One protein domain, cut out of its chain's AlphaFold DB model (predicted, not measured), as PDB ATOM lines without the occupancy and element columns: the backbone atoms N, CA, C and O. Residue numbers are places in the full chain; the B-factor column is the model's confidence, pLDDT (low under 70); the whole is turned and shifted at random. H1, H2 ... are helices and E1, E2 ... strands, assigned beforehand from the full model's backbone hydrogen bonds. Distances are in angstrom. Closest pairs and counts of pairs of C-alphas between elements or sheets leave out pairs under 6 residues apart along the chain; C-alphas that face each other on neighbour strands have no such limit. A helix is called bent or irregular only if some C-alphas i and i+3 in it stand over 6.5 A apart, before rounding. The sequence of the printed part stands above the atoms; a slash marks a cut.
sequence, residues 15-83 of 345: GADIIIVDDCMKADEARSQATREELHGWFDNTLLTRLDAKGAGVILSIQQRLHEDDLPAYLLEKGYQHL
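AT A GLANCE: This is residues 15 to 83 of the 345 residues of the protein "Phage terminase large subunit" of Novosphingobium sp. Gsoil 351 (UniProt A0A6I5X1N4). A narrow ribbon of two parallel strands, E1 and E2, has one long helix, H1, over one of its faces; H1 comes between the two strands along the chain, runs back roughly opposite to their direction, and comes near the ribbon with its residues 43 to 50. A short helix, H2, is set crosswise and packs on the first half of H1 with its first residues. The printed part has 69 residues, with two named helices and two named strands in the order E1, H1, E2, H2, and its class is mixed, helices and strands. The whole is compact, with a radius of gyration of the C-alphas of 11.9 A, and the C-alphas span 34 by 24 by 19 A.

IN THESE COORDINATES: E1 is residues 18 to 22, 13.0 A from first to last C-alpha, and begins at C-alpha 18 at (36.134, -33.677, 15.622). H1 is residues 33 to 50, 25.1 A long, from C-alpha 33 at (24.933, -16.906, 35.362) to C-alpha 50 at (34.498, -37.263, 24.155). It has a kink of 27 degrees near residue 44 and is only just irregular: C-alphas 45 and 48 are 6.6 A apart. E2 is residues 58 to 62, 12.9 A long. H2 is residues 71 to 77, 9.9 A long, and ends at C-alpha 77 at (40.083, -17.894, 27.917).

HOW THE PARTS SIT: E1 and E2 are parallel neighbours, with 13 degrees between their directions. The C-alphas of Ile 20 and Leu 60 face each other at 4.8 A. N 21 and O 60 are within hydrogen-bond range at 2.8 A, and so are N 60 and O 19 at 2.9 A. E1, H1 and E2 form a strand-helix-strand unit, two parallel neighbour strands with a helix between them along the chain, and its crossover is right-handed. E1 and H1 are near each other, with 6 pairs of C-alphas within 10 A. H1 touches H2 with residues 36 to 40 alone; the closest C-alphas, those of His 40 and Leu 71, are 6.6 A apart. The lines of H1 and H2 are only just about perpendicular, at 72 degrees. The closest C-alphas of E2 and H2, those of Ser 61 and Pro 72, are 7.5 A apart. E1 and H2 are apart. In H2 every O i to N i+4 pair is within hydrogen-bond range; in H1, 11 of 14 are.

THE WHOLE: The two C-alphas farthest apart are those of Asp 28 and Ala 53, at 34.3 A. The printed part, residues 15 to 83, has no cut. The links E1 to H1, H1 to E2 and E2 to H2 are short, with 10, 7 and 8 residues between the elements. The mean pLDDT of the printed part is 83.7; residues 27 to 28 and 30 to 31 are under 70.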
ATOM      1  N   GLY A  15      33.007 -41.766  21.075       77.75
ATOM      2  CA  GLY A  15      34.169 -40.883  20.968       77.75
ATOM      3  C   GLY A  15      34.193 -40.136  19.632       77.75
ATOM      4  O   GLY A  15      33.426 -40.470  18.722       77.75
ATOM      5  N   ALA A  16      35.006 -39.084  19.537       84.25
ATOM      6  CA  ALA A  16      35.138 -38.270  18.334       84.25
ATOM      7  C   ALA A  16      36.553 -37.698  18.153       84.25
ATOM      8  O   ALA A  16      37.185 -37.251  19.110       84.25
ATOM      9  N   ASP A  17      37.003 -37.609  16.899       86.94
ATOM     10  CA  ASP A  17      38.187 -36.830  16.510       86.94
ATOM     11  C   ASP A  17      37.857 -35.342  16.298       86.94
ATOM     12  O   ASP A  17      38.701 -34.472  16.507       86.94
ATOM     13  N   ILE A  18      36.622 -35.039  15.877       89.81
ATOM     14  CA  ILE A  18      36.134 -33.677  15.622       89.81
ATOM     15  C   ILE A  18      34.744 -33.515  16.235       89.81
ATOM     16  O   ILE A  18      33.845 -34.308  15.960       89.81
ATOM     17  N   ILE A  19      34.551 -32.455  17.019       90.19
ATOM     18  CA  ILE A  19      33.258 -32.076  17.592       90.19
ATOM     19  C   ILE A  19      32.883 -30.686  17.082       90.19
ATOM     20  O   ILE A  19      33.679 -29.753  17.171       90.19
ATOM     21  N   ILE A  20      31.662 -30.544  16.565       91.19
ATOM     22  CA  ILE A  20      31.104 -29.253  16.154       91.19
ATOM     23  C   ILE A  20      30.011 -28.869  17.147       91.19
ATOM     24  O   ILE A  20      29.075 -29.638  17.370       91.19
ATOM     25  N   VAL A  21      30.151 -27.690  17.742       90.44
ATOM     26  CA  VAL A  21      29.180 -27.087  18.656       90.44
ATOM     27  C   VAL A  21      28.511 -25.936  17.921       90.44
ATOM     28  O   VAL A  21      29.170 -24.941  17.627       90.44
ATOM     29  N   ASP A  22      27.227 -26.094  17.620       88.94
ATOM     30  CA  ASP A  22      26.410 -25.122  16.889       88.94
ATOM     31  C   ASP A  22      25.318 -24.581  17.820       88.94
ATOM     32  O   ASP A  22      24.551 -25.377  18.368       88.94
ATOM     33  N   ASP A  23      25.309 -23.264  18.048       83.62
ATOM     34  CA  ASP A  23      24.330 -22.526  18.869       83.62
ATOM     35  C   ASP A  23      23.883 -23.259  20.152       83.62
ATOM     36  O   ASP A  23      22.722 -23.637  20.340       83.62
ATOM     37  N   CYS A  24      24.823 -23.469  21.073       81.12
ATOM     38  CA  CYS A  24      24.583 -24.242  22.298       81.12
ATOM     39  C   CYS A  24      23.820 -23.492  23.400       81.12
ATOM     40  O   CYS A  24      23.464 -24.092  24.415       81.12
ATOM     41  N   MET A  25      23.577 -22.197  23.206       80.25
ATOM     42  CA  MET A  25      22.912 -21.329  24.165       80.25
ATOM     43  C   MET A  25      21.940 -20.414  23.442       80.25
ATOM     44  O   MET A  25      22.269 -19.803  22.424       80.25
ATOM     45  N   LYS A  26      20.734 -20.294  23.985       77.62
ATOM     46  CA  LYS A  26      19.767 -19.320  23.486       77.62
ATOM     47  C   LYS A  26      19.994 -17.952  24.127       77.62
ATOM     48  O   LYS A  26      20.526 -17.833  25.228       77.62
ATOM     49  N   ALA A  27      19.553 -16.902  23.437       68.88
ATOM     50  CA  ALA A  27      19.719 -15.520  23.893       68.88
ATOM     51  C   ALA A  27      19.078 -15.233  25.266       68.88
ATOM     52  O   ALA A  27      19.578 -14.388  26.006       68.88
ATOM     53  N   ASP A  28      17.992 -15.925  25.612       63.69
ATOM     54  CA  ASP A  28      17.327 -15.847  26.916       63.69
ATOM     55  C   ASP A  28      18.118 -16.569  28.020       63.69
ATOM     56  O   ASP A  28      18.235 -16.057  29.134       63.69
ATOM     57  N   GLU A  29      18.716 -17.715  27.698       71.00
ATOM     58  CA  GLU A  29      19.536 -18.521  28.611       71.00
ATOM     59  C   GLU A  29      20.869 -17.838  28.967       71.00
ATOM     60  O   GLU A  29      21.317 -17.923  30.112       71.00
ATOM     61  N   ALA A  30      21.469 -17.091  28.031       69.00
ATOM     62  CA  ALA A  30      22.778 -16.449  28.209       69.00
ATOM     63  C   ALA A  30      22.848 -15.424  29.352       69.00
ATOM     64  O   ALA A  30      23.930 -15.102  29.843       69.00
ATOM     65  N   ARG A  31      21.702 -14.919  29.819       64.50
ATOM     66  CA  ARG A  31      21.642 -13.956  30.929       64.50
ATOM     67  C   ARG A  31      21.810 -14.623  32.293       64.50
ATOM     68  O   ARG A  31      22.338 -14.006  33.217       64.50
ATOM     69  N   SER A  32      21.407 -15.885  32.421       73.75
ATOM     70  CA  SER A  32      21.517 -16.641  33.666       73.75
ATOM     71  C   SER A  32      22.967 -17.050  33.901       73.75
ATOM     72  O   SER A  32      23.511 -17.876  33.171       73.75
ATOM     73  N   GLN A  33      23.592 -16.492  34.943       73.69
ATOM     74  CA  GLN A  33      24.933 -16.906  35.362       73.69
ATOM     75  C   GLN A  33      24.979 -18.412  35.647       73.69
ATOM     76  O   GLN A  33      25.873 -19.094  35.166       73.69
ATOM     77  N   ALA A  34      23.969 -18.950  36.335       72.88
ATOM     78  CA  ALA A  34      23.897 -20.379  36.629       72.88
ATOM     79  C   ALA A  34      23.844 -21.237  35.351       72.88
ATOM     80  O   ALA A  34      24.447 -22.301  35.297       72.88
ATOM     81  N   THR A  35      23.156 -20.767  34.307       78.88
ATOM     82  CA  THR A  35      23.069 -21.479  33.021       78.88
ATOM     83  C   THR A  35      24.369 -21.373  32.225       78.88
ATOM     84  O   THR A  35      24.767 -22.342  31.583       78.88
ATOM     85  N   ARG A  36      25.068 -20.232  32.296       86.12
ATOM     86  CA  ARG A  36      26.428 -20.084  31.751       86.12
ATOM     87  C   ARG A  36      27.406 -21.033  32.435       86.12
ATOM     88  O   ARG A  36      28.076 -21.809  31.763       86.12
ATOM     89  N   GLU A  37      27.409 -21.053  33.764       81.38
ATOM     90  CA  GLU A  37      28.237 -21.958  34.565       81.38
ATOM     91  C   GLU A  37      27.915 -23.435  34.290       81.38
ATOM     92  O   GLU A  37      28.828 -24.253  34.163       81.38
ATOM     93  N   GLU A  38      26.636 -23.787  34.133       87.69
ATOM     94  CA  GLU A  38      26.219 -25.134  33.740       87.69
ATOM     95  C   GLU A  38      26.748 -25.502  32.349       87.69
ATOM     96  O   GLU A  38      27.268 -26.605  32.163       87.69
ATOM     97  N   LEU A  39      26.685 -24.583  31.382       88.62
ATOM     98  CA  LEU A  39      27.214 -24.804  30.039       88.62
ATOM     99  C   LEU A  39      28.745 -24.944  30.040       88.62
ATOM    100  O   LEU A  39      29.280 -25.822  29.359       88.62
ATOM    101  N   HIS A  40      29.452 -24.140  30.839       89.25
ATOM    102  CA  HIS A  40      30.899 -24.271  31.047       89.25
ATOM    103  C   HIS A  40      31.234 -25.636  31.665       89.25
ATOM    104  O   HIS A  40      32.117 -26.353  31.185       89.25
ATOM    105  N   GLY A  41      30.463 -26.051  32.675       88.19
ATOM    106  CA  GLY A  41      30.584 -27.360  33.309       88.19
ATOM    107  C   GLY A  41      30.287 -28.517  32.354       88.19
ATOM    108  O   GLY A  41      30.988 -29.530  32.380       88.19
ATOM    109  N   TRP A  42      29.287 -28.383  31.483       90.94
ATOM    110  CA  TRP A  42      28.992 -29.354  30.432       90.94
ATOM    111  C   TRP A  42      30.150 -29.464  29.438       90.94
ATOM    112  O   TRP A  42      30.565 -30.581  29.107       90.94
ATOM    113  N   PHE A  43      30.710 -28.334  29.004       91.25
ATOM    114  CA  PHE A  43      31.847 -28.317  28.092       91.25
ATOM    115  C   PHE A  43      33.037 -29.092  28.677       91.25
ATOM    116  O   PHE A  43      33.553 -30.014  28.039       91.25
ATOM    117  N   ASP A  44      33.414 -28.787  29.920       88.75
ATOM    118  CA  ASP A  44      34.585 -29.392  30.555       88.75
ATOM    119  C   ASP A  44      34.388 -30.861  30.928       88.75
ATOM    120  O   ASP A  44      35.245 -31.707  30.658       88.75
ATOM    121  N   ASN A  45      33.257 -31.181  31.553       84.94
ATOM    122  CA  ASN A  45      33.052 -32.503  32.139       84.94
ATOM    123  C   ASN A  45      32.468 -33.503  31.138       84.94
ATOM    124  O   ASN A  45      32.672 -34.711  31.276       84.94
ATOM    125  N   THR A  46      31.755 -33.021  30.118       85.75
ATOM    126  CA  THR A  46      31.062 -33.880  29.151       85.75
ATOM    127  C   THR A  46      31.678 -33.791  27.769       85.75
ATOM    128  O   THR A  46      32.029 -34.827  27.219       85.75
ATOM    129  N   LEU A  47      31.819 -32.598  27.189       87.81
ATOM    130  CA  LEU A  47      32.211 -32.478  25.783       87.81
ATOM    131  C   LEU A  47      33.697 -32.793  25.565       87.81
ATOM    132  O   LEU A  47      34.026 -33.620  24.715       87.81
ATOM    133  N   LEU A  48      34.590 -32.225  26.383       84.75
ATOM    134  CA  LEU A  48      36.033 -32.491  26.297       84.75
ATOM    135  C   LEU A  48      36.392 -33.966  26.515       84.75
ATOM    136  O   LEU A  48      37.376 -34.456  25.961       84.75
ATOM    137  N   THR A  49      35.609 -34.698  27.311       84.62
ATOM    138  CA  THR A  49      35.873 -36.120  27.584       84.62
ATOM    139  C   THR A  49      35.526 -37.032  26.409       84.62
ATOM    140  O   THR A  49      35.915 -38.199  26.428       84.62
ATOM    141  N   ARG A  50      34.842 -36.517  25.376       82.94
ATOM    142  CA  ARG A  50      34.498 -37.263  24.155       82.94
ATOM    143  C   ARG A  50      35.594 -37.274  23.103       82.94
ATOM    144  O   ARG A  50      35.504 -38.086  22.190       82.94
ATOM    145  N   LEU A  51      36.602 -36.411  23.210       84.44
ATOM    146  CA  LEU A  51      37.720 -36.458  22.278       84.44
ATOM    147  C   LEU A  51      38.539 -37.731  22.502       84.44
ATOM    148  O   LEU A  51      39.106 -37.916  23.583       84.44
ATOM    149  N   ASP A  52      38.636 -38.571  21.470       81.12
ATOM    150  CA  ASP A  52      39.386 -39.833  21.531       81.12
ATOM    151  C   ASP A  52      40.880 -39.574  21.769       81.12
ATOM    152  O   ASP A  52      41.519 -40.200  22.617       81.12
ATOM    153  N   ALA A  53      41.427 -38.573  21.076       81.06
ATOM    154  CA  ALA A  53      42.797 -38.108  21.238       81.06
ATOM    155  C   ALA A  53      42.816 -36.650  21.706       81.06
ATOM    156  O   ALA A  53      42.837 -35.726  20.901       81.06
ATOM    157  N   LYS A  54      42.887 -36.419  23.019       73.75
ATOM    158  CA  LYS A  54      42.843 -35.063  23.611       73.75
ATOM    159  C   LYS A  54      43.903 -34.082  23.082       73.75
ATOM    160  O   LYS A  54      43.704 -32.880  23.175       73.75
ATOM    161  N   GLY A  55      45.024 -34.580  22.554       73.31
ATOM    162  CA  GLY A  55      46.091 -33.751  21.975       73.31
ATOM    163  C   GLY A  55      45.972 -33.484  20.469       73.31
ATOM    164  O   GLY A  55      46.703 -32.641  19.961       73.31
ATOM    165  N   ALA A  56      45.097 -34.199  19.755       78.94
ATOM    166  CA  ALA A  56      44.931 -34.088  18.299       78.94
ATOM    167  C   ALA A  56      43.482 -33.805  17.868       78.94
ATOM    168  O   ALA A  56      43.244 -33.437  16.720       78.94
ATOM    169  N   GLY A  57      42.527 -33.986  18.778       84.94
ATOM    170  CA  GLY A  57      41.114 -33.762  18.537       84.94
ATOM    171  C   GLY A  57      40.790 -32.283  18.359       84.94
ATOM    172  O   GLY A  57      41.422 -31.411  18.955       84.94
ATOM    173  N   VAL A  58      39.784 -32.006  17.534       89.19
ATOM    174  CA  VAL A  58      39.374 -30.649  17.171       89.19
ATOM    175  C   VAL A  58      37.982 -30.373  17.717       89.19
ATOM    176  O   VAL A  58      37.060 -31.161  17.523       89.19
ATOM    177  N   ILE A  59      37.806 -29.221  18.359       91.94
ATOM    178  CA  ILE A  59      36.481 -28.692  18.688       91.94
ATOM    179  C   ILE A  59      36.294 -27.397  17.914       91.94
ATOM    180  O   ILE A  59      37.097 -26.473  18.043       91.94
ATOM    181  N   LEU A  60      35.233 -27.342  17.116       92.31
ATOM    182  CA  LEU A  60      34.817 -26.160  16.379       92.31
ATOM    183  C   LEU A  60      33.513 -25.644  16.983       92.31
ATOM    184  O   LEU A  60      32.506 -26.344  16.960       92.31
ATOM    185  N   SER A  61      33.529 -24.423  17.513       93.00
ATOM    186  CA  SER A  61      32.322 -23.746  17.987       93.00
ATOM    187  C   SER A  61      31.904 -22.684  16.978       93.00
ATOM    188  O   SER A  61      32.713 -21.835  16.605       93.00
ATOM    189  N   ILE A  62      30.656 -22.761  16.520       93.38
ATOM    190  CA  ILE A  62      30.039 -21.814  15.594       93.38
ATOM    191  C   ILE A  62      28.769 -21.315  16.269       93.38
ATOM    192  O   ILE A  62      27.860 -22.096  16.515       93.38
ATOM    193  N   GLN A  63      28.739 -20.039  16.627       90.00
ATOM    194  CA  GLN A  63      27.579 -19.419  17.262       90.00
ATOM    195  C   GLN A  63      27.739 -17.904  17.293       90.00
ATOM    196  O   GLN A  63      28.847 -17.384  17.148       90.00
ATOM    197  N   GLN A  64      26.629 -17.207  17.508       88.12
ATOM    198  CA  GLN A  64      26.636 -15.775  17.803       88.12
ATOM    199  C   GLN A  64      27.040 -15.504  19.260       88.12
ATOM    200  O   GLN A  64      26.722 -16.285  20.159       88.12
ATOM    201  N   ARG A  65      27.689 -14.362  19.511       86.62
ATOM    202  CA  ARG A  65      27.916 -13.856  20.870       86.62
ATOM    203  C   ARG A  65      26.611 -13.360  21.492       86.62
ATOM    204  O   ARG A  65      25.810 -12.678  20.852       86.62
ATOM    205  N   LEU A  66      26.411 -13.688  22.762       83.62
ATOM    206  CA  LEU A  66      25.203 -13.361  23.524       83.62
ATOM    207  C   LEU A  66      25.510 -12.666  24.854       83.62
ATOM    208  O   LEU A  66      24.670 -11.912  25.343       83.62
ATOM    209  N   HIS A  67      26.691 -12.901  25.430       80.00
ATOM    210  CA  HIS A  67      27.121 -12.324  26.703       80.00
ATOM    211  C   HIS A  67      28.649 -12.171  26.725       80.00
ATOM    212  O   HIS A  67      29.364 -12.848  25.996       80.00
ATOM    213  N   GLU A  68      29.186 -11.315  27.591       77.12
ATOM    214  CA  GLU A  68      30.644 -11.211  27.791       77.12
ATOM    215  C   GLU A  68      31.281 -12.488  28.373       77.12
ATOM    216  O   GLU A  68      32.486 -12.667  28.279       77.12
ATOM    217  N   ASP A  69      30.452 -13.377  28.918       77.12
ATOM    218  CA  ASP A  69      30.805 -14.598  29.659       77.12
ATOM    219  C   ASP A  69      29.994 -15.785  29.099       77.12
ATOM    220  O   ASP A  69      29.498 -16.654  29.805       77.12
ATOM    221  N   ASP A  70      29.731 -15.747  27.793       86.69
ATOM    222  CA  ASP A  70      29.134 -16.860  27.062       86.69
ATOM    223  C   ASP A  70      30.175 -17.953  26.753       86.69
ATOM    224  O   ASP A  70      31.377 -17.772  26.954       86.69
ATOM    225  N   LEU A  71      29.732 -19.101  26.217       89.31
ATOM    226  CA  LEU A  71      30.659 -20.186  25.877       89.31
ATOM    227  C   LEU A  71      31.810 -19.729  24.958       89.31
ATOM    228  O   LEU A  71      32.941 -20.130  25.224       89.31
ATOM    229  N   PRO A  72      31.598 -18.908  23.908       89.88
ATOM    230  CA  PRO A  72      32.705 -18.349  23.142       89.88
ATOM    231  C   PRO A  72      33.732 -17.632  24.017       89.88
ATOM    232  O   PRO A  72      34.910 -17.950  23.896       89.88
ATOM    233  N   ALA A  73      33.316 -16.737  24.921       84.44
ATOM    234  CA  ALA A  73      34.234 -16.079  25.854       84.44
ATOM    235  C   ALA A  73      35.046 -17.096  26.670       84.44
ATOM    236  O   ALA A  73      36.274 -17.023  26.700       84.44
ATOM    237  N   TYR A  74      34.381 -18.116  27.213       87.12
ATOM    238  CA  TYR A  74      35.031 -19.185  27.968       87.12
ATOM    239  C   TYR A  74      36.055 -19.986  27.142       87.12
ATOM    240  O   TYR A  74      37.129 -20.352  27.623       87.12
ATOM    241  N   LEU A  75      35.768 -20.244  25.862       88.62
ATOM    242  CA  LEU A  75      36.711 -20.902  24.951       88.62
ATOM    243  C   LEU A  75      37.918 -20.012  24.638       88.62
ATOM    244  O   LEU A  75      39.043 -20.512  24.560       88.62
ATOM    245  N   LEU A  76      37.715 -18.701  24.490       82.81
ATOM    246  CA  LEU A  76      38.813 -17.752  24.290       82.81
ATOM    247  C   LEU A  76      39.779 -17.758  25.473       82.81
ATOM    248  O   LEU A  76      40.991 -17.809  25.264       82.81
ATOM    249  N   GLU A  77      39.263 -17.790  26.703       81.31
ATOM    250  CA  GLU A  77      40.083 -17.894  27.917       81.31
ATOM    251  C   GLU A  77      40.904 -19.189  27.966       81.31
ATOM    252  O   GLU A  77      42.042 -19.196  28.440       81.31
ATOM    253  N   LYS A  78      40.375 -20.282  27.404       83.69
ATOM    254  CA  LYS A  78      41.095 -21.558  27.247       83.69
ATOM    255  C   LYS A  78      42.090 -21.577  26.082       83.69
ATOM    256  O   LYS A  78      42.733 -22.603  25.854       83.69
ATOM    257  N   GLY A  79      42.245 -20.473  25.354       84.75
ATOM    258  CA  GLY A  79      43.224 -20.330  24.276       84.75
ATOM    259  C   GLY A  79      42.752 -20.836  22.912       84.75
ATOM    260  O   GLY A  79      43.585 -21.073  22.034       84.75
ATOM    261  N   TYR A  80      41.442 -21.004  22.707       89.81
ATOM    262  CA  TYR A  80      40.906 -21.315  21.382       89.81
ATOM    263  C   TYR A  80      41.119 -20.145  20.415       89.81
ATOM    264  O   TYR A  80      41.054 -18.972  20.784       89.81
ATOM    265  N   GLN A  81      41.355 -20.469  19.143       88.69
ATOM    266  CA  GLN A  81      41.444 -19.457  18.094       88.69
ATOM    267  C   GLN A  81      40.064 -18.869  17.789       88.69
ATOM    268  O   GLN A  81      39.082 -19.600  17.672       88.69
ATOM    269  N   HIS A  82      40.013 -17.549  17.605       88.94
ATOM    270  CA  HIS A  82      38.783 -16.814  17.326       88.94
ATOM    271  C   HIS A  82      38.767 -16.272  15.904       88.94
ATOM    272  O   HIS A  82      39.667 -15.528  15.510       88.94
ATOM    273  N   LEU A  83      37.697 -16.567  15.171       90.12
ATOM    274  CA  LEU A  83      37.337 -15.843  13.962       90.12
ATOM    275  C   LEU A  83      36.053 -15.052  14.231       90.12
ATOM    276  O   LEU A  83      34.975 -15.634  14.282       90.12
TER     277      LEU A  83